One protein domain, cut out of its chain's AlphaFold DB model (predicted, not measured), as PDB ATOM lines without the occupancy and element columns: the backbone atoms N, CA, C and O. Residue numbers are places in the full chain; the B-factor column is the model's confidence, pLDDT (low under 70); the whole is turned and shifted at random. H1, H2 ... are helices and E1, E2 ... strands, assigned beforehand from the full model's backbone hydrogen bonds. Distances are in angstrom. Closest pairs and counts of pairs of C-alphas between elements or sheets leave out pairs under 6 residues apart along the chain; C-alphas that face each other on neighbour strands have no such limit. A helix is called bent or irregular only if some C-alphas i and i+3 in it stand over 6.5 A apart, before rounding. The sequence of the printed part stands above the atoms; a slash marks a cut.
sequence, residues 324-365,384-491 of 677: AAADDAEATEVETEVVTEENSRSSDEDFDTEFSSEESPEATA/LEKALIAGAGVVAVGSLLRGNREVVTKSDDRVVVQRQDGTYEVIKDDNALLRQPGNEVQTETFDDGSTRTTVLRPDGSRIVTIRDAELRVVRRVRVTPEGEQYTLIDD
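This is residues 324 to 365 and 384 to 491 of the 677 residues of the protein "OmpA family protein" of Tranquillimonas sp. M0103 (UniProt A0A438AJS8). Two separate antiparallel sheets make two lobes: a large, twisted one of six strands, E1 and E5 to E9, and a small one of three, E2 to E4, with the short helices H2 and H3 nearby. A long unnamed stretch, residues 339 to 360, runs from E1 to H1, and residues 360 to 365 stick out. The printed part has 150 residues with three named helices and nine named strands, in the order E1 H1 H2 H3 E2 E3 E4 E5 E6 E7 E8 E9; under half of its residues are in them, and the class is mostly strand. The large sheet runs E1 E5 E6 E7 E8 E9, the small one E2 E3 E4. The whole is compact, with a radius of gyration of the C-alphas of 16.5 A and spans of 52 by 35 by 27 A.

E1 is residues 333 to 338, 17.3 A long, beginning at C-alpha 333 (15.958, 39.951, -17.323). H1 is residues 361 to 365, H2 385 to 388 and H3 397 to 400. H2 is irregular, but only just: C-alphas 385 and 388 are 6.7 A apart. E2 is residues 406 to 410, E3 414 to 418 and E4 424 to 428. E5 is residues 440 to 445, 16.6 A, E6 451 to 456, 16.1 A, E7 462 to 467, 16.3 A, and E8 473 to 479, 16.9 A. E9, residues 485 to 490, ends at C-alpha 490 (37.698, 36.343, -27.059).

In the large sheet, E1 and E9 are the edge strands, and the strands' lines turn by 61 degrees from edge to edge. E1 and E5 are antiparallel at 166 degrees, with N 335 and O 443 at 2.9 A. E5 to E9 form a meander, each strand the antiparallel neighbour of the one before; in its hairpins, N 442 and O 454 are 2.9 A apart, N 453 and O 465 2.8 A, N 464 and O 477 2.9 A, and N 478 and O 486 2.9 A. E2 E3 E4 form another meander, with N 406 and O 418 at 2.9 A and N 415 and O 427 at 2.9 A. Each strand of the small sheet is apart from each strand of the large one. H2 only grazes the small sheet, with residues 387 to 388; the C-alphas of Leu 388 and Arg 414, the closest of H2 and E3, are 6.5 A apart. H2 and H3 are close but not clearly touching, the closest C-alphas, of Glu 385 and Val 397, being 5.1 A apart. H1 is on neither sheet. The O i to N i+4 pair of H1 is within hydrogen-bond range; H2 and H3 are too short for one.

The C-alphas farthest apart, of Glu 362 and Glu 482, are 53.8 A apart. Residues 366 to 383 are not printed, and C-alphas 365 and 384 are 13.9 A apart across this cut. The links E1 to H1 and E4 to E5 are long. Mean pLDDT of the printed part is 78.5; residues 351 to 365, 384 to 404 and 412 are under 70.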
ATOM      1  N   ALA A 324      26.474  42.805 -21.958       78.75
ATOM      2  CA  ALA A 324      26.816  41.555 -21.282       78.75
ATOM      3  C   ALA A 324      28.328  41.340 -21.018       78.75
ATOM      4  O   ALA A 324      28.690  40.537 -20.151       78.75
ATOM      5  N   ALA A 325      29.226  42.038 -21.722       81.44
ATOM      6  CA  ALA A 325      30.677  41.965 -21.523       81.44
ATOM      7  C   ALA A 325      31.235  42.971 -20.497       81.44
ATOM      8  O   ALA A 325      32.409  42.859 -20.141       81.44
ATOM      9  N   ALA A 326      30.431  43.924 -20.008       81.69
ATOM     10  CA  ALA A 326      30.835  44.868 -18.967       81.69
ATOM     11  C   ALA A 326      30.477  44.345 -17.562       81.69
ATOM     12  O   ALA A 326      29.342  43.940 -17.313       81.69
ATOM     13  N   ASP A 327      31.440  44.376 -16.636       78.06
ATOM     14  CA  ASP A 327      31.276  43.826 -15.280       78.06
ATOM     15  C   ASP A 327      30.181  44.545 -14.463       78.06
ATOM     16  O   ASP A 327      29.469  43.902 -13.695       78.06
ATOM     17  N   ASP A 328      30.010  45.859 -14.668       84.25
ATOM     18  CA  ASP A 328      29.038  46.716 -13.964       84.25
ATOM     19  C   ASP A 328      27.668  46.841 -14.681       84.25
ATOM     20  O   ASP A 328      26.858  47.694 -14.316       84.25
ATOM     21  N   ALA A 329      27.397  46.059 -15.735       85.88
ATOM     22  CA  ALA A 329      26.123  46.139 -16.458       85.88
ATOM     23  C   ALA A 329      24.970  45.485 -15.673       85.88
ATOM     24  O   ALA A 329      25.067  44.328 -15.265       85.88
ATOM     25  N   GLU A 330      23.852  46.203 -15.519       88.38
ATOM     26  CA  GLU A 330      22.609  45.648 -14.970       88.38
ATOM     27  C   GLU A 330      21.841  44.879 -16.060       88.38
ATOM     28  O   GLU A 330      21.662  45.370 -17.176       88.38
ATOM     29  N   ALA A 331      21.387  43.668 -15.732       88.06
ATOM     30  CA  ALA A 331      20.558  42.848 -16.611       88.06
ATOM     31  C   ALA A 331      19.092  43.318 -16.590       88.06
ATOM     32  O   ALA A 331      18.553  43.658 -15.535       88.06
ATOM     33  N   THR A 332      18.431  43.298 -17.748       88.00
ATOM     34  CA  THR A 332      16.998  43.608 -17.888       88.00
ATOM     35  C   THR A 332      16.115  42.434 -17.468       88.00
ATOM     36  O   THR A 332      15.016  42.636 -16.950       88.00
ATOM     37  N   GLU A 333      16.615  41.213 -17.652       85.94
ATOM     38  CA  GLU A 333      15.958  39.951 -17.323       85.94
ATOM     39  C   GLU A 333      17.007  38.930 -16.860       85.94
ATOM     40  O   GLU A 333      18.140  38.927 -17.346       85.94
ATOM     41  N   VAL A 334      16.639  38.079 -15.898       90.75
ATOM     42  CA  VAL A 334      17.510  37.031 -15.350       90.75
ATOM     43  C   VAL A 334      16.705  35.748 -15.182       90.75
ATOM     44  O   VAL A 334      15.847  35.652 -14.302       90.75
ATOM     45  N   GLU A 335      17.013  34.753 -16.005       88.50
ATOM     46  CA  GLU A 335      16.479  33.395 -15.907       88.50
ATOM     47  C   GLU A 335      17.447  32.502 -15.116       88.50
ATOM     48  O   GLU A 335      18.664  32.715 -15.116       88.50
ATOM     49  N   THR A 336      16.938  31.483 -14.420       91.12
ATOM     50  CA  THR A 336      17.777  30.471 -13.753       91.12
ATOM     51  C   THR A 336      17.081  29.116 -13.744       91.12
ATOM     52  O   THR A 336      15.941  28.996 -13.299       91.12
ATOM     53  N   GLU A 337      17.782  28.094 -14.224       90.19
ATOM     54  CA  GLU A 337      17.259  26.749 -14.459       90.19
ATOM     55  C   GLU A 337      18.264  25.700 -13.970       90.19
ATOM     56  O   GLU A 337      19.468  25.842 -14.176       90.19
ATOM     57  N   VAL A 338      17.786  24.621 -13.347       92.38
ATOM     58  CA  VAL A 338      18.621  23.445 -13.059       92.38
ATOM     59  C   VAL A 338      18.402  22.423 -14.166       92.38
ATOM     60  O   VAL A 338      17.271  22.013 -14.425       92.38
ATOM     61  N   VAL A 339      19.486  22.000 -14.807       90.00
ATOM     62  CA  VAL A 339      19.447  20.975 -15.846       90.00
ATOM     63  C   VAL A 339      19.267  19.600 -15.205       90.00
ATOM     64  O   VAL A 339      19.869  19.257 -14.187       90.00
ATOM     65  N   THR A 340      18.421  18.799 -15.827       90.12
ATOM     66  CA  THR A 340      18.002  17.451 -15.453       90.12
ATOM     67  C   THR A 340      18.218  16.520 -16.645       90.12
ATOM     68  O   THR A 340      18.638  16.963 -17.709       90.12
ATOM     69  N   GLU A 341      17.914  15.234 -16.497       85.69
ATOM     70  CA  GLU A 341      17.941  14.296 -17.628       85.69
ATOM     71  C   GLU A 341      16.905  14.690 -18.715       85.69
ATOM     72  O   GLU A 341      17.204  14.580 -19.898       85.69
ATOM     73  N   GLU A 342      15.743  15.247 -18.338       78.50
ATOM     74  CA  GLU A 342      14.596  15.543 -19.230       78.50
ATOM     75  C   GLU A 342      14.780  16.781 -20.137       78.50
ATOM     76  O   GLU A 342      14.124  16.897 -21.167       78.50
ATOM     77  N   ASN A 343      15.679  17.703 -19.774       76.25
ATOM     78  CA  ASN A 343      16.039  18.914 -20.536       76.25
ATOM     79  C   ASN A 343      17.535  18.951 -20.922       76.25
ATOM     80  O   ASN A 343      18.070  20.011 -21.255       76.25
ATOM     81  N   SER A 344      18.204  17.794 -20.870       83.50
ATOM     82  CA  SER A 344      19.548  17.576 -21.421       83.50
ATOM     83  C   SER A 344      19.482  16.933 -22.816       83.50
ATOM     84  O   SER A 344      18.397  16.762 -23.367       83.50
ATOM     85  N   ARG A 345      20.638  16.622 -23.413       82.94
ATOM     86  CA  ARG A 345      20.762  15.957 -24.723       82.94
ATOM     87  C   ARG A 345      21.792  14.839 -24.635       82.94
ATOM     88  O   ARG A 345      22.874  15.095 -24.110       82.94
ATOM     89  N   SER A 346      21.487  13.669 -25.193       82.69
ATOM     90  CA  SER A 346      22.425  12.542 -25.328       82.69
ATOM     91  C   SER A 346      22.853  12.317 -26.784       82.69
ATOM     92  O   SER A 346      22.106  12.599 -27.722       82.69
ATOM     93  N   SER A 347      24.052  11.777 -27.006       84.94
ATOM     94  CA  SER A 347      24.594  11.508 -28.348       84.94
ATOM     95  C   SER A 347      23.903  10.372 -29.113       84.94
ATOM     96  O   SER A 347      24.041  10.288 -30.339       84.94
ATOM     97  N   ASP A 348      23.160   9.506 -28.419       79.12
ATOM     98  CA  ASP A 348      22.372   8.411 -28.995       79.12
ATOM     99  C   ASP A 348      20.899   8.779 -29.277       79.12
ATOM    100  O   ASP A 348      20.153   7.953 -29.808       79.12
ATOM    101  N   GLU A 349      20.487  10.020 -28.997       80.38
ATOM    102  CA  GLU A 349      19.150  10.531 -29.315       80.38
ATOM    103  C   GLU A 349      19.069  11.101 -30.739       80.38
ATOM    104  O   GLU A 349      19.892  11.910 -31.171       80.38
ATOM    105  N   ASP A 350      18.024  10.720 -31.481       71.06
ATOM    106  CA  ASP A 350      17.656  11.393 -32.729       71.06
ATOM    107  C   ASP A 350      16.731  12.576 -32.411       71.06
ATOM    108  O   ASP A 350      15.516  12.423 -32.272       71.06
ATOM    109  N   PHE A 351      17.322  13.770 -32.289       66.69
ATOM    110  CA  PHE A 351      16.598  15.041 -32.167       66.69
ATOM    111  C   PHE A 351      15.618  15.227 -33.332       66.69
ATOM    112  O   PHE A 351      15.964  14.899 -34.467       66.69
ATOM    113  N   ASP A 352      14.442  15.818 -33.094       58.88
ATOM    114  CA  ASP A 352      13.347  15.826 -34.075       58.88
ATOM    115  C   ASP A 352      13.744  16.486 -35.410       58.88
ATOM    116  O   ASP A 352      14.000  17.694 -35.483       58.88
ATOM    117  N   THR A 353      13.905  15.668 -36.455       56.03
ATOM    118  CA  THR A 353      14.295  16.076 -37.815       56.03
ATOM    119  C   THR A 353      13.103  16.395 -38.720       56.03
ATOM    120  O   THR A 353      13.301  16.513 -39.933       56.03
ATOM    121  N   GLU A 354      11.884  16.559 -38.188       54.75
ATOM    122  CA  GLU A 354      10.756  17.168 -38.910       54.75
ATOM    123  C   GLU A 354      10.980  18.681 -39.098       54.75
ATOM    124  O   GLU A 354      10.263  19.551 -38.608       54.75
ATOM    125  N   PHE A 355      12.025  18.989 -39.865       60.12
ATOM    126  CA  PHE A 355      12.375  20.314 -40.339       60.12
ATOM    127  C   PHE A 355      11.241  20.882 -41.195       60.12
ATOM    128  O   PHE A 355      11.120  20.565 -42.381       60.12
ATOM    129  N   SER A 356      10.416  21.743 -40.601       53.00
ATOM    130  CA  SER A 356       9.335  22.413 -41.320       53.00
ATOM    131  C   SER A 356       9.934  23.380 -42.346       53.00
ATOM    132  O   SER A 356      10.596  24.357 -41.988       53.00
ATOM    133  N   SER A 357       9.755  23.055 -43.628       43.78
ATOM    134  CA  SER A 357      10.353  23.752 -44.774       43.78
ATOM    135  C   SER A 357       9.406  24.737 -45.469       43.78
ATOM    136  O   SER A 357       9.701  25.192 -46.570       43.78
ATOM    137  N   GLU A 358       8.243  25.025 -44.879       38.09
ATOM    138  CA  GLU A 358       7.213  25.896 -45.457       38.09
ATOM    139  C   GLU A 358       6.544  26.739 -44.360       38.09
ATOM    140  O   GLU A 358       6.223  26.225 -43.286       38.09
ATOM    141  N   GLU A 359       6.235  28.009 -44.651       40.41
ATOM    142  CA  GLU A 359       5.239  28.784 -43.893       40.41
ATOM    143  C   GLU A 359       3.835  28.192 -44.123       40.41
ATOM    144  O   GLU A 359       3.007  28.747 -44.848       40.41
ATOM    145  N   SER A 360       3.550  27.031 -43.531       31.88
ATOM    146  CA  SER A 360       2.207  26.458 -43.570       31.88
ATOM    147  C   SER A 360       1.287  27.247 -42.629       31.88
ATOM    148  O   SER A 360       1.481  27.191 -41.410       31.88
ATOM    149  N   PRO A 361       0.247  27.945 -43.131       39.09
ATOM    150  CA  PRO A 361      -0.657  28.721 -42.279       39.09
ATOM    151  C   PRO A 361      -1.490  27.837 -41.335       39.09
ATOM    152  O   PRO A 361      -2.068  28.336 -40.373       39.09
ATOM    153  N   GLU A 362      -1.544  26.523 -41.579       33.22
ATOM    154  CA  GLU A 362      -2.151  25.556 -40.657       33.22
ATOM    155  C   GLU A 362      -1.235  25.271 -39.451       33.22
ATOM    156  O   GLU A 362      -1.740  25.117 -38.342       33.22
ATOM    157  N   ALA A 363       0.095  25.317 -39.614       35.91
ATOM    158  CA  ALA A 363       1.036  25.244 -38.493       35.91
ATOM    159  C   ALA A 363       0.994  26.517 -37.628       35.91
ATOM    160  O   ALA A 363       1.082  26.434 -36.402       35.91
ATOM    161  N   THR A 364       0.776  27.689 -38.240       37.03
ATOM    162  CA  THR A 364       0.478  28.928 -37.502       37.03
ATOM    163  C   THR A 364      -0.802  28.768 -36.678       37.03
ATOM    164  O   THR A 364      -0.776  28.983 -35.469       37.03
ATOM    165  N   ALA A 365      -1.890  28.295 -37.296       36.28
ATOM    166  CA  ALA A 365      -3.177  28.112 -36.625       36.28
ATOM    167  C   ALA A 365      -3.143  27.054 -35.501       36.28
ATOM    168  O   ALA A 365      -3.802  27.226 -34.477       36.28
ATOM    169  N   LEU A 384       8.290  32.237 -33.146       41.72
ATOM    170  CA  LEU A 384       9.684  32.261 -33.580       41.72
ATOM    171  C   LEU A 384      10.603  32.611 -32.400       41.72
ATOM    172  O   LEU A 384      11.589  31.920 -32.175       41.72
ATOM    173  N   GLU A 385      10.219  33.607 -31.600       44.25
ATOM    174  CA  GLU A 385      10.930  34.036 -30.389       44.25
ATOM    175  C   GLU A 385      11.015  32.946 -29.325       44.25
ATOM    176  O   GLU A 385      12.081  32.725 -28.761       44.25
ATOM    177  N   LYS A 386       9.939  32.181 -29.121       44.06
ATOM    178  CA  LYS A 386       9.939  31.056 -28.170       44.06
ATOM    179  C   LYS A 386      10.712  29.814 -28.650       44.06
ATOM    180  O   LYS A 386      10.896  28.891 -27.869       44.06
ATOM    181  N   ALA A 387      11.163  29.767 -29.908       39.62
ATOM    182  CA  ALA A 387      11.681  28.553 -30.558       39.62
ATOM    183  C   ALA A 387      13.200  28.565 -30.834       39.62
ATOM    184  O   ALA A 387      13.678  27.933 -31.772       39.62
ATOM    185  N   LEU A 388      13.942  29.304 -30.010       48.31
ATOM    186  CA  LEU A 388      15.352  29.039 -29.694       48.31
ATOM    187  C   LEU A 388      15.542  28.831 -28.174       48.31
ATOM    188  O   LEU A 388      16.666  28.680 -27.696       48.31
ATOM    189  N   ILE A 389      14.455  28.841 -27.387       43.03
ATOM    190  CA  ILE A 389      14.512  28.890 -25.921       43.03
ATOM    191  C   ILE A 389      14.556  27.477 -25.333       43.03
ATOM    192  O   ILE A 389      13.573  26.941 -24.832       43.03
ATOM    193  N   ALA A 390      15.762  26.917 -25.344       42.38
ATOM    194  CA  ALA A 390      16.204  25.885 -24.409       42.38
ATOM    195  C   ALA A 390      17.482  26.353 -23.679       42.38
ATOM    196  O   ALA A 390      18.431  25.590 -23.519       42.38
ATOM    197  N   GLY A 391      17.523  27.638 -23.285       44.78
ATOM    198  CA  GLY A 391      18.670  28.283 -22.624       44.78
ATOM    199  C   GLY A 391      19.171  29.596 -23.238       44.78
ATOM    200  O   GLY A 391      20.046  30.243 -22.653       44.78
ATOM    201  N   ALA A 392      18.612  30.018 -24.375       47.12
ATOM    202  CA  ALA A 392      19.058  31.207 -25.100       47.12
ATOM    203  C   ALA A 392      18.874  32.538 -24.335       47.12
ATOM    204  O   ALA A 392      19.622  33.483 -24.595       47.12
ATOM    205  N   GLY A 393      17.921  32.607 -23.398       43.41
ATOM    206  CA  GLY A 393      17.316  33.868 -22.957       43.41
ATOM    207  C   GLY A 393      16.275  34.361 -23.968       43.41
ATOM    208  O   GLY A 393      16.257  33.920 -25.123       43.41
ATOM    209  N   VAL A 394      15.400  35.285 -23.559       43.66
ATOM    210  CA  VAL A 394      14.344  35.836 -24.426       43.66
ATOM    211  C   VAL A 394      14.919  36.866 -25.411       43.66
ATOM    212  O   VAL A 394      14.727  38.076 -25.295       43.66
ATOM    213  N   VAL A 395      15.635  36.388 -26.430       47.06
ATOM    214  CA  VAL A 395      16.110  37.238 -27.531       47.06
ATOM    215  C   VAL A 395      14.997  37.415 -28.562       47.06
ATOM    216  O   VAL A 395      14.553  36.464 -29.203       47.06
ATOM    217  N   ALA A 396      14.563  38.662 -28.755       44.03
ATOM    218  CA  ALA A 396      13.547  39.020 -29.741       44.03
ATOM    219  C   ALA A 396      14.019  38.672 -31.170       44.03
ATOM    220  O   ALA A 396      14.793  39.417 -31.761       44.03
ATOM    221  N   VAL A 397      13.567  37.569 -31.774       46.09
ATOM    222  CA  VAL A 397      14.014  37.103 -33.107       46.09
ATOM    223  C   VAL A 397      13.605  38.067 -34.238       46.09
ATOM    224  O   VAL A 397      14.226  38.073 -35.301       46.09
ATOM    225  N   GLY A 398      12.686  39.009 -33.987       43.50
ATOM    226  CA  GLY A 398      12.510  40.198 -34.841       43.50
ATOM    227  C   GLY A 398      13.780  41.066 -34.993       43.50
ATOM    228  O   GLY A 398      13.916  41.792 -35.976       43.50
ATOM    229  N   SER A 399      14.731  40.957 -34.058       50.38
ATOM    230  CA  SER A 399      16.107  41.472 -34.131       50.38
ATOM    231  C   SER A 399      16.990  40.630 -35.064       50.38
ATOM    232  O   SER A 399      17.664  41.163 -35.945       50.38
ATOM    233  N   LEU A 400      16.950  39.304 -34.916       52.88
ATOM    234  CA  LEU A 400      17.775  38.352 -35.670       52.88
ATOM    235  C   LEU A 400      17.441  38.316 -37.172       52.88
ATOM    236  O   LEU A 400      18.323  38.062 -37.989       52.88
ATOM    237  N   LEU A 401      16.205  38.641 -37.571       55.62
ATOM    238  CA  LEU A 401      15.820  38.752 -38.989       55.62
ATOM    239  C   LEU A 401      16.149  40.114 -39.635       55.62
ATOM    240  O   LEU A 401      15.909  40.315 -40.831       55.62
ATOM    241  N   ARG A 402      16.758  41.055 -38.896       56.81
ATOM    242  CA  ARG A 402      17.324  42.276 -39.493       56.81
ATOM    243  C   ARG A 402      18.417  41.879 -40.501       56.81
ATOM    244  O   ARG A 402      19.260  41.028 -40.208       56.81
ATOM    245  N   GLY A 403      18.386  42.491 -41.692       56.88
ATOM    246  CA  GLY A 403      19.338  42.234 -42.788       56.88
ATOM    247  C   GLY A 403      18.774  41.545 -44.043       56.88
ATOM    248  O   GLY A 403      19.563  41.120 -44.884       56.88
ATOM    249  N   ASN A 404      17.445  41.445 -44.191       67.00
ATOM    250  CA  ASN A 404      16.767  40.707 -45.275       67.00
ATOM    251  C   ASN A 404      17.178  39.218 -45.308       67.00
ATOM    252  O   ASN A 404      17.547  38.688 -46.357       67.00
ATOM    253  N   ARG A 405      17.156  38.566 -44.139       79.00
ATOM    254  CA  ARG A 405      17.358  37.118 -43.991       79.00
ATOM    255  C   ARG A 405      16.002  36.411 -43.975       79.00
ATOM    256  O   ARG A 405      15.100  36.851 -43.267       79.00
ATOM    257  N   GLU A 406      15.862  35.335 -44.743       81.25
ATOM    258  CA  GLU A 406      14.625  34.548 -44.866       81.25
ATOM    259  C   GLU A 406      14.761  33.224 -44.105       81.25
ATOM    260  O   GLU A 406      15.776  32.544 -44.239       81.25
ATOM    261  N   VAL A 407      13.770  32.843 -43.294       83.81
ATOM    262  CA  VAL A 407      13.779  31.546 -42.591       83.81
ATOM    263  C   VAL A 407      13.344  30.453 -43.560       83.81
ATOM    264  O   VAL A 407      12.193  30.427 -43.980       83.81
ATOM    265  N   VAL A 408      14.252  29.532 -43.887       83.06
ATOM    266  CA  VAL A 408      14.009  28.472 -44.885       83.06
ATOM    267  C   VAL A 408      13.812  27.087 -44.273       83.06
ATOM    268  O   VAL A 408      13.353  26.162 -44.940       83.06
ATOM    269  N   THR A 409      14.221  26.890 -43.020       81.00
ATOM    270  CA  THR A 409      14.129  25.605 -42.316       81.00
ATOM    271  C   THR A 409      14.194  25.853 -40.812       81.00
ATOM    272  O   THR A 409      15.076  26.572 -40.345       81.00
ATOM    273  N   LYS A 410      13.280  25.250 -40.046       77.38
ATOM    274  CA  LYS A 410      13.199  25.395 -38.585       77.38
ATOM    275  C   LYS A 410      13.059  24.037 -37.894       77.38
ATOM    276  O   LYS A 410      12.308  23.189 -38.370       77.38
ATOM    277  N   SER A 411      13.723  23.886 -36.752       73.12
ATOM    278  CA  SER A 411      13.362  22.955 -35.671       73.12
ATOM    279  C   SER A 411      13.323  23.716 -34.336       73.12
ATOM    280  O   SER A 411      13.516  24.932 -34.322       73.12
ATOM    281  N   ASP A 412      13.086  23.029 -33.219       68.44
ATOM    282  CA  ASP A 412      12.893  23.649 -31.890       68.44
ATOM    283  C   ASP A 412      14.125  24.378 -31.321       68.44
ATOM    284  O   ASP A 412      14.033  25.086 -30.321       68.44
ATOM    285  N   ASP A 413      15.291  24.171 -31.937       73.94
ATOM    286  CA  ASP A 413      16.594  24.523 -31.378       73.94
ATOM    287  C   ASP A 413      17.570  25.191 -32.352       73.94
ATOM    288  O   ASP A 413      18.648  25.640 -31.950       73.94
ATOM    289  N   ARG A 414      17.218  25.226 -33.639       83.44
ATOM    290  CA  ARG A 414      18.010  25.867 -34.684       83.44
ATOM    291  C   ARG A 414      17.135  26.330 -35.836       83.44
ATOM    292  O   ARG A 414      16.148  25.691 -36.210       83.44
ATOM    293  N   VAL A 415      17.550  27.438 -36.426       84.19
ATOM    294  CA  VAL A 415      16.895  28.083 -37.559       84.19
ATOM    295  C   VAL A 415      17.926  28.219 -38.666       84.19
ATOM    296  O   VAL A 415      18.971  28.836 -38.462       84.19
ATOM    297  N   VAL A 416      17.649  27.652 -39.839       86.88
ATOM    298  CA  VAL A 416      18.437  27.947 -41.036       86.88
ATOM    299  C   VAL A 416      17.828  29.155 -41.720       86.88
ATOM    300  O   VAL A 416      16.647  29.150 -42.084       86.88
ATOM    301  N   VAL A 417      18.654  30.175 -41.919       86.50
ATOM    302  CA  VAL A 417      18.296  31.370 -42.677       86.50
ATOM    303  C   VAL A 417      19.037  31.398 -44.008       86.50
ATOM    304  O   VAL A 417      20.195  30.990 -44.093       86.50
ATOM    305  N   GLN A 418      18.367  31.881 -45.049       87.25
ATOM    306  CA  GLN A 418      18.988  32.260 -46.311       87.25
ATOM    307  C   GLN A 418      19.300  33.759 -46.297       87.25
ATOM    308  O   GLN A 418      18.480  34.575 -45.868       87.25
ATOM    309  N   ARG A 419      20.497  34.123 -46.758       86.31
ATOM    310  CA  ARG A 419      20.932  35.510 -46.944       86.31
ATOM    311  C   ARG A 419      20.653  35.970 -48.385       86.31
ATOM    312  O   ARG A 419      20.357  35.165 -49.264       86.31
ATOM    313  N   GLN A 420      20.760  37.276 -48.642       83.56
ATOM    314  CA  GLN A 420      20.439  37.891 -49.947       83.56
ATOM    315  C   GLN A 420      21.303  37.395 -51.124       83.56
ATOM    316  O   GLN A 420      20.891  37.507 -52.274       83.56
ATOM    317  N   ASP A 421      22.487  36.853 -50.839       83.56
ATOM    318  CA  ASP A 421      23.401  36.219 -51.800       83.56
ATOM    319  C   ASP A 421      23.029  34.754 -52.122       83.56
ATOM    320  O   ASP A 421      23.666  34.114 -52.956       83.56
ATOM    321  N   GLY A 422      21.990  34.216 -51.473       85.69
ATOM    322  CA  GLY A 422      21.557  32.825 -51.576       85.69
ATOM    323  C   GLY A 422      22.260  31.865 -50.608       85.69
ATOM    324  O   GLY A 422      21.863  30.700 -50.545       85.69
ATOM    325  N   THR A 423      23.254  32.314 -49.834       86.94
ATOM    326  CA  THR A 423      23.963  31.473 -48.853       86.94
ATOM    327  C   THR A 423      23.076  31.112 -47.662       86.94
ATOM    328  O   THR A 423      22.168  31.859 -47.294       86.94
ATOM    329  N   TYR A 424      23.352  29.960 -47.043       89.81
ATOM    330  CA  TYR A 424      22.628  29.462 -45.871       89.81
ATOM    331  C   TYR A 424      23.480  29.545 -44.599       89.81
ATOM    332  O   TYR A 424      24.680  29.273 -44.622       89.81
ATOM    333  N   GLU A 425      22.833  29.877 -43.484       87.31
ATOM    334  CA  GLU A 425      23.424  30.103 -42.161       87.31
ATOM    335  C   GLU A 425      22.579  29.410 -41.083       87.31
ATOM    336  O   GLU A 425      21.353  29.461 -41.149       87.31
ATOM    337  N   VAL A 426      23.215  28.767 -40.095       88.25
ATOM    338  CA  VAL A 426      22.522  28.146 -38.949       88.25
ATOM    339  C   VAL A 426      22.618  29.064 -37.737       88.25
ATOM    340  O   VAL A 426      23.712  29.321 -37.241       88.25
ATOM    341  N   ILE A 427      21.470  29.499 -37.225       84.38
ATOM    342  CA  ILE A 427      21.327  30.171 -35.930       84.38
ATOM    343  C   ILE A 427      20.890  29.108 -34.911       84.38
ATOM    344  O   ILE A 427      19.943  28.370 -35.178       84.38
ATOM    345  N   LYS A 428      21.578  29.002 -33.768       85.75
ATOM    346  CA  LYS A 428      21.363  27.973 -32.729       85.75
ATOM    347  C   LYS A 428      21.862  28.444 -31.360       85.75
ATOM    348  O   LYS A 428      22.625  29.407 -31.285       85.75
ATOM    349  N   ASP A 429      21.517  27.728 -30.290       84.75
ATOM    350  CA  ASP A 429      22.136  27.945 -28.976       84.75
ATOM    351  C   ASP A 429      23.514  27.250 -28.873       84.75
ATOM    352  O   ASP A 429      23.621  26.056 -28.597       84.75
ATOM    353  N   ASP A 430      24.596  28.018 -29.039       86.44
ATOM    354  CA  ASP A 430      25.982  27.546 -28.852       86.44
ATOM    355  C   ASP A 430      26.333  27.102 -27.411       86.44
ATOM    356  O   ASP A 430      27.432  26.588 -27.178       86.44
ATOM    357  N   ASN A 431      25.442  27.295 -26.432       88.19
ATOM    358  CA  ASN A 431      25.571  26.758 -25.076       88.19
ATOM    359  C   ASN A 431      24.838  25.417 -24.881       88.19
ATOM    360  O   ASN A 431      24.933  24.868 -23.785       88.19
ATOM    361  N   ALA A 432      24.168  24.850 -25.895       86.25
ATOM    362  CA  ALA A 432      23.423  23.588 -25.767       86.25
ATOM    363  C   ALA A 432      24.270  22.446 -25.163       86.25
ATOM    364  O   ALA A 432      23.846  21.800 -24.209       86.25
ATOM    365  N   LEU A 433      25.522  22.274 -25.616       90.25
ATOM    366  CA  LEU A 433      26.455  21.270 -25.073       90.25
ATOM    367  C   LEU A 433      26.818  21.478 -23.588       90.25
ATOM    368  O   LEU A 433      27.260  20.542 -22.916       90.25
ATOM    369  N   LEU A 434      26.665  22.696 -23.058       92.25
ATOM    370  CA  LEU A 434      26.935  23.015 -21.651       92.25
ATOM    371  C   LEU A 434      25.777  22.594 -20.730       92.25
ATOM    372  O   LEU A 434      25.954  22.535 -19.510       92.25
ATOM    373  N   ARG A 435      24.600  22.287 -21.291       90.94
ATOM    374  CA  ARG A 435      23.395  21.879 -20.556       90.94
ATOM    375  C   ARG A 435      23.423  20.383 -20.244       90.94
ATOM    376  O   ARG A 435      22.638  19.594 -20.757       90.94
ATOM    377  N   GLN A 436      24.361  20.020 -19.375       91.12
ATOM    378  CA  GLN A 436      24.528  18.673 -18.830       91.12
ATOM    379  C   GLN A 436      23.759  18.514 -17.502       91.12
ATOM    380  O   GLN A 436      23.702  19.482 -16.733       91.12
ATOM    381  N   PRO A 437      23.188  17.331 -17.192       92.38
ATOM    382  CA  PRO A 437      22.410  17.108 -15.972       92.38
ATOM    383  C   PRO A 437      23.155  17.486 -14.686       92.38
ATOM    384  O   PRO A 437      24.309  17.118 -14.475       92.38
ATOM    385  N   GLY A 438      22.469  18.200 -13.793       91.94
ATOM    386  CA  GLY A 438      23.014  18.691 -12.528       91.94
ATOM    387  C   GLY A 438      23.706  20.056 -12.602       91.94
ATOM    388  O   GLY A 438      24.047  20.594 -11.550       91.94
ATOM    389  N   ASN A 439      23.887  20.640 -13.792       94.69
ATOM    390  CA  ASN A 439      24.346  22.024 -13.920       94.69
ATOM    391  C   ASN A 439      23.219  23.010 -13.572       94.69
ATOM    392  O   ASN A 439      22.059  22.790 -13.916       94.69
ATOM    393  N   GLU A 440      23.569  24.133 -12.950       95.44
ATOM    394  CA  GLU A 440      22.684  25.291 -12.782       95.44
ATOM    395  C   GLU A 440      23.046  26.333 -13.848       95.44
ATOM    396  O   GLU A 440      24.205  26.726 -13.979       95.44
ATOM    397  N   VAL A 441      22.072  26.742 -14.658       94.31
ATOM    398  CA  VAL A 441      22.248  27.664 -15.784       94.31
ATOM    399  C   VAL A 441      21.502  28.952 -15.475       94.31
ATOM    400  O   VAL A 441      20.274  28.971 -15.449       94.31
ATOM    401  N   GLN A 442      22.248  30.033 -15.271       94.00
ATOM    402  CA  GLN A 442      21.721  31.390 -15.179       94.00
ATOM    403  C   GLN A 442      21.956  32.101 -16.517       94.00
ATOM    404  O   GLN A 442      23.096  32.142 -16.980       94.00
ATOM    405  N   THR A 443      20.921  32.688 -17.121       92.12
ATOM    406  CA  THR A 443      21.063  33.564 -18.298       92.12
ATOM    407  C   THR A 443      20.581  34.966 -17.943       92.12
ATOM    408  O   THR A 443      19.452  35.153 -17.499       92.12
ATOM    409  N   GLU A 444      21.458  35.946 -18.134       90.94
ATOM    410  CA  GLU A 444      21.193  37.375 -17.993       90.94
ATOM    411  C   GLU A 444      21.025  37.993 -19.391       90.94
ATOM    412  O   GLU A 444      21.898  37.813 -20.247       90.94
ATOM    413  N   THR A 445      19.936  38.725 -19.622       87.69
ATOM    414  CA  THR A 445      19.668  39.485 -20.861       87.69
ATOM    415  C   THR A 445      19.881  40.980 -20.604       87.69
ATOM    416  O   THR A 445      19.640  41.454 -19.494       87.69
ATOM    417  N   PHE A 446      20.339  41.735 -21.607       88.44
ATOM    418  CA  PHE A 446      20.689  43.159 -21.476       88.44
ATOM    419  C   PHE A 446      19.954  44.046 -22.502       88.44
ATOM    420  O   PHE A 446      19.436  43.557 -23.506       88.44
ATOM    421  N   ASP A 447      19.916  45.366 -22.263       85.75
ATOM    422  CA  ASP A 447      19.180  46.368 -23.071       85.75
ATOM    423  C   ASP A 447      19.542  46.393 -24.572       85.75
ATOM    424  O   ASP A 447      18.741  46.826 -25.403       85.75
ATOM    425  N   ASP A 448      20.751  45.961 -24.941       83.06
ATOM    426  CA  ASP A 448      21.218  45.887 -26.332       83.06
ATOM    427  C   ASP A 448      20.821  44.579 -27.046       83.06
ATOM    428  O   ASP A 448      21.023  44.459 -28.255       83.06
ATOM    429  N   GLY A 449      20.238  43.619 -26.320       83.19
ATOM    430  CA  GLY A 449      19.927  42.267 -26.787       83.19
ATOM    431  C   GLY A 449      21.060  41.253 -26.595       83.19
ATOM    432  O   GLY A 449      20.886  40.091 -26.955       83.19
ATOM    433  N   SER A 450      22.205  41.657 -26.032       88.56
ATOM    434  CA  SER A 450      23.268  40.723 -25.649       88.56
ATOM    435  C   SER A 450      22.846  39.842 -24.466       88.56
ATOM    436  O   SER A 450      21.949  40.193 -23.694       88.56
ATOM    437  N   THR A 451      23.489  38.680 -24.320       90.44
ATOM    438  CA  THR A 451      23.225  37.742 -23.213       90.44
ATOM    439  C   THR A 451      24.513  37.273 -22.543       90.44
ATOM    440  O   THR A 451      25.528  37.053 -23.207       90.44
ATOM    441  N   ARG A 452      24.469  37.083 -21.220       93.94
ATOM    442  CA  ARG A 452      25.515  36.428 -20.422       93.94
ATOM    443  C   ARG A 452      24.934  35.166 -19.792       93.94
ATOM    444  O   ARG A 452      24.117  35.246 -18.883       93.94
ATOM    445  N   THR A 453      25.375  33.997 -20.243       94.38
ATOM    446  CA  THR A 453      25.018  32.716 -19.621       94.38
ATOM    447  C   THR A 453      26.150  32.257 -18.710       94.38
ATOM    448  O   THR A 453      27.272  32.054 -19.175       94.38
ATOM    449  N   THR A 454      25.849  32.053 -17.429       96.56
ATOM    450  CA  THR A 454      26.728  31.398 -16.455       96.56
ATOM    451  C   THR A 454      26.214  29.987 -16.185       96.56
ATOM    452  O   THR A 454      25.133  29.809 -15.632       96.56
ATOM    453  N   VAL A 455      27.006  28.981 -16.551       96.62
ATOM    454  CA  VAL A 455      26.750  27.569 -16.238       96.62
ATOM    455  C   VAL A 455      27.607  27.172 -15.042       96.62
ATOM    456  O   VAL A 455      28.826  27.068 -15.171       96.62
ATOM    457  N   LEU A 456      26.989  26.973 -13.880       97.19
ATOM    458  CA  LEU A 456      27.614  26.462 -12.662       97.19
ATOM    459  C   LEU A 456      27.537  24.929 -12.646       97.19
ATOM    460  O   LEU A 456      26.454  24.350 -12.721       97.19
ATOM    461  N   ARG A 457      28.691  24.271 -12.528       96.00
ATOM    462  CA  ARG A 457      28.808  22.811 -12.444       96.00
ATOM    463  C   ARG A 457      28.797  22.311 -10.988       96.00
ATOM    464  O   ARG A 457      29.211  23.046 -10.089       96.00
ATOM    465  N   PRO A 458      28.428  21.036 -10.738       94.56
ATOM    466  CA  PRO A 458      28.488  20.409  -9.410       94.56
ATOM    467  C   PRO A 458      29.868  20.393  -8.726       94.56
ATOM    468  O   PRO A 458      29.937  20.197  -7.514       94.56
ATOM    469  N   ASP A 459      30.962  20.579  -9.472       94.31
ATOM    470  CA  ASP A 459      32.325  20.700  -8.929       94.31
ATOM    471  C   ASP A 459      32.651  22.115  -8.404       94.31
ATOM    472  O   ASP A 459      33.668  22.306  -7.737       94.31
ATOM    473  N   GLY A 460      31.782  23.100  -8.664       95.69
ATOM    474  CA  GLY A 460      31.973  24.514  -8.335       95.69
ATOM    475  C   GLY A 460      32.647  25.338  -9.438       95.69
ATOM    476  O   GLY A 460      32.814  26.547  -9.265       95.69
ATOM    477  N   SER A 461      33.027  24.723 -10.564       96.81
ATOM    478  CA  SER A 461      33.503  25.451 -11.741       96.81
ATOM    479  C   SER A 461      32.342  26.150 -12.455       96.81
ATOM    480  O   SER A 461      31.178  25.761 -12.338       96.81
ATOM    481  N   ARG A 462      32.649  27.235 -13.171       97.44
ATOM    482  CA  ARG A 462      31.666  28.050 -13.894       97.44
ATOM    483  C   ARG A 462      32.128  28.325 -15.314       97.44
ATOM    484  O   ARG A 462      33.282  28.682 -15.523       97.44
ATOM    485  N   ILE A 463      31.223  28.214 -16.277       97.69
ATOM    486  CA  ILE A 463      31.469  28.572 -17.672       97.69
ATOM    487  C   ILE A 463      30.633  29.809 -17.959       97.69
ATOM    488  O   ILE A 463      29.409  29.759 -17.873       97.69
ATOM    489  N   VAL A 464      31.296  30.921 -18.269       96.88
ATOM    490  CA  VAL A 464      30.648  32.188 -18.615       96.88
ATOM    491  C   VAL A 464      30.771  32.382 -20.120       96.88
ATOM    492  O   VAL A 464      31.872  32.607 -20.630       96.88
ATOM    493  N   THR A 465      29.648  32.287 -20.828       95.94
ATOM    494  CA  THR A 465      29.537  32.630 -22.251       95.94
ATOM    495  C   THR A 465      28.818  33.966 -22.387       95.94
ATOM    496  O   THR A 465      27.740  34.146 -21.826       95.94
ATOM    497  N   ILE A 466      29.379  34.878 -23.175       93.81
ATOM    498  CA  ILE A 466      28.738  36.128 -23.585       93.81
ATOM    499  C   ILE A 466      28.421  36.044 -25.080       93.81
ATOM    500  O   ILE A 466      29.279  35.641 -25.873       93.81
ATOM    501  N   ARG A 467      27.202  36.436 -25.461       90.75
ATOM    502  CA  ARG A 467      26.740  36.536 -26.852       90.75
ATOM    503  C   ARG A 467      26.286  37.947 -27.192       90.75
ATOM    504  O   ARG A 467      25.773  38.643 -26.319       90.75
ATOM    505  N   ASP A 468      26.431  38.340 -28.454       87.81
ATOM    506  CA  ASP A 468      25.813  39.561 -28.982       87.81
ATOM    507  C   ASP A 468      24.308  39.384 -29.285       87.81
ATOM    508  O   ASP A 468      23.730  38.312 -29.079       87.81
ATOM    509  N   ALA A 469      23.666  40.453 -29.768       83.25
ATOM    510  CA  ALA A 469      22.245  40.477 -30.137       83.25
ATOM    511  C   ALA A 469      21.898  39.607 -31.363       83.25
ATOM    512  O   ALA A 469      20.722  39.370 -31.653       83.25
ATOM    513  N   GLU A 470      22.918  39.123 -32.072       78.06
ATOM    514  CA  GLU A 470      22.831  38.179 -33.180       78.06
ATOM    515  C   GLU A 470      23.145  36.731 -32.728       78.06
ATOM    516  O   GLU A 470      23.297  35.841 -33.564       78.06
ATOM    517  N   LEU A 471      23.189  36.485 -31.407       81.50
ATOM    518  CA  LEU A 471      23.507  35.217 -30.734       81.50
ATOM    519  C   LEU A 471      24.932  34.679 -30.976       81.50
ATOM    520  O   LEU A 471      25.249  33.576 -30.520       81.50
ATOM    521  N   ARG A 472      25.830  35.441 -31.616       86.25
ATOM    522  CA  ARG A 472      27.225  35.022 -31.830       86.25
ATOM    523  C   ARG A 472      27.960  35.011 -30.492       86.25
ATOM    524  O   ARG A 472      27.899  35.987 -29.748       86.25
ATOM    525  N   VAL A 473      28.688  33.935 -30.182       91.62
ATOM    526  CA  VAL A 473      29.545  33.873 -28.983       91.62
ATOM    527  C   VAL A 473      30.723  34.830 -29.141       91.62
ATOM    528  O   VAL A 473      31.669  34.528 -29.863       91.62
ATOM    529  N   VAL A 474      30.678  35.961 -28.435       91.56
ATOM    530  CA  VAL A 474      31.746  36.974 -28.454       91.56
ATOM    531  C   VAL A 474      32.807  36.740 -27.378       91.56
ATOM    532  O   VAL A 474      33.928  37.225 -27.494       91.56
ATOM    533  N   ARG A 475      32.491  35.989 -26.316       94.25
ATOM    534  CA  ARG A 475      33.475  35.589 -25.298       94.25
ATOM    535  C   ARG A 475      33.047  34.307 -24.594       94.25
ATOM    536  O   ARG A 475      31.871  34.143 -24.280       94.25
ATOM    537  N   ARG A 476      33.997  33.423 -24.277       96.50
ATOM    538  CA  ARG A 476      33.772  32.261 -23.402       96.50
ATOM    539  C   ARG A 476      34.960  32.059 -22.465       96.50
ATOM    540  O   ARG A 476      36.105  31.994 -22.915       96.50
ATOM    541  N   VAL A 477      34.681  31.951 -21.167       96.38
ATOM    542  CA  VAL A 477      35.682  31.773 -20.104       96.38
ATOM    543  C   VAL A 477      35.262  30.629 -19.185       96.38
ATOM    544  O   VAL A 477      34.138  30.617 -18.684       96.38
ATOM    545  N   ARG A 478      36.181  29.694 -18.924       96.94
ATOM    546  CA  ARG A 478      36.065  28.700 -17.849       96.94
ATOM    547  C   ARG A 478      36.698  29.270 -16.581       96.94
ATOM    548  O   ARG A 478      37.825  29.758 -16.623       96.94
ATOM    549  N   VAL A 479      35.990  29.198 -15.460       96.94
ATOM    550  CA  VAL A 479      36.433  29.661 -14.139       96.94
ATOM    551  C   VAL A 479      36.453  28.475 -13.177       96.94
ATOM    552  O   VAL A 479      35.442  27.786 -13.038       96.94
ATOM    553  N   THR A 480      37.577  28.215 -12.511       96.75
ATOM    554  CA  THR A 480      37.697  27.093 -11.559       96.75
ATOM    555  C   THR A 480      37.040  27.416 -10.205       96.75
ATOM    556  O   THR A 480      36.749  28.587  -9.932       96.75
ATOM    557  N   PRO A 481      36.822  26.422  -9.316       96.50
ATOM    558  CA  PRO A 481      36.363  26.666  -7.943       96.50
ATOM    559  C   PRO A 481      37.289  27.600  -7.138       96.50
ATOM    560  O   PRO A 481      36.834  28.316  -6.247       96.50
ATOM    561  N   GLU A 482      38.584  27.624  -7.464       95.88
ATOM    562  CA  GLU A 482      39.608  28.498  -6.877       95.88
ATOM    563  C   GLU A 482      39.576  29.928  -7.446       95.88
ATOM    564  O   GLU A 482      40.170  30.837  -6.862       95.88
ATOM    565  N   GLY A 483      38.875  30.140  -8.566       94.44
ATOM    566  CA  GLY A 483      38.771  31.422  -9.262       94.44
ATOM    567  C   GLY A 483      39.811  31.653 -10.363       94.44
ATOM    568  O   GLY A 483      39.897  32.775 -10.865       94.44
ATOM    569  N   GLU A 484      40.584  30.636 -10.761       95.62
ATOM    570  CA  GLU A 484      41.455  30.724 -11.942       95.62
ATOM    571  C   GLU A 484      40.599  30.837 -13.213       95.62
ATOM    572  O   GLU A 484      39.535  30.224 -13.295       95.62
ATOM    573  N   GLN A 485      41.032  31.640 -14.193       95.25
ATOM    574  CA  GLN A 485      40.262  31.921 -15.412       95.25
ATOM    575  C   GLN A 485      41.018  31.490 -16.667       95.25
ATOM    576  O   GLN A 485      42.142  31.932 -16.908       95.25
ATOM    577  N   TYR A 486      40.353  30.695 -17.501       95.19
ATOM    578  CA  TYR A 486      40.855  30.203 -18.777       95.19
ATOM    579  C   TYR A 486      39.955  30.717 -19.901       95.19
ATOM    580  O   TYR A 486      38.796  30.315 -20.034       95.19
ATOM    581  N   THR A 487      40.475  31.654 -20.694       95.06
ATOM    582  CA  THR A 487      39.754  32.241 -21.831       95.06
ATOM    583  C   THR A 487      39.860  31.316 -23.036       95.06
ATOM    584  O   THR A 487      40.969  31.009 -23.477       95.06
ATOM    585  N   LEU A 488      38.704  30.888 -23.541       95.56
ATOM    586  CA  LEU A 488      38.545  29.946 -24.651       95.56
ATOM    587  C   LEU A 488      38.268  30.694 -25.960       95.56
ATOM    588  O   LEU A 488      38.868  30.403 -26.988       95.56
ATOM    589  N   ILE A 489      37.377  31.686 -25.900       94.81
ATOM    590  CA  ILE A 489      36.993  32.555 -27.020       94.81
ATOM    591  C   ILE A 489      37.046  34.002 -26.520       94.81
ATOM    592  O   ILE A 489      36.529  34.290 -25.435       94.81
ATOM    593  N   ASP A 490      37.654  34.896 -27.298       92.94
ATOM    594  CA  ASP A 490      37.698  36.343 -27.059       92.94
ATOM    595  C   ASP A 490      37.606  37.100 -28.392       92.94
ATOM    596  O   ASP A 490      38.607  37.538 -28.960       92.94
ATOM    597  N   ASP A 491      36.374  37.250 -28.871       91.81
ATOM    598  CA  ASP A 491      36.010  38.031 -30.053       91.81
ATOM    599  C   ASP A 491      35.586  39.471 -29.657       91.81
ATOM    600  O   ASP A 491      34.881  40.151 -30.400       91.81
TER     601      ASP A 491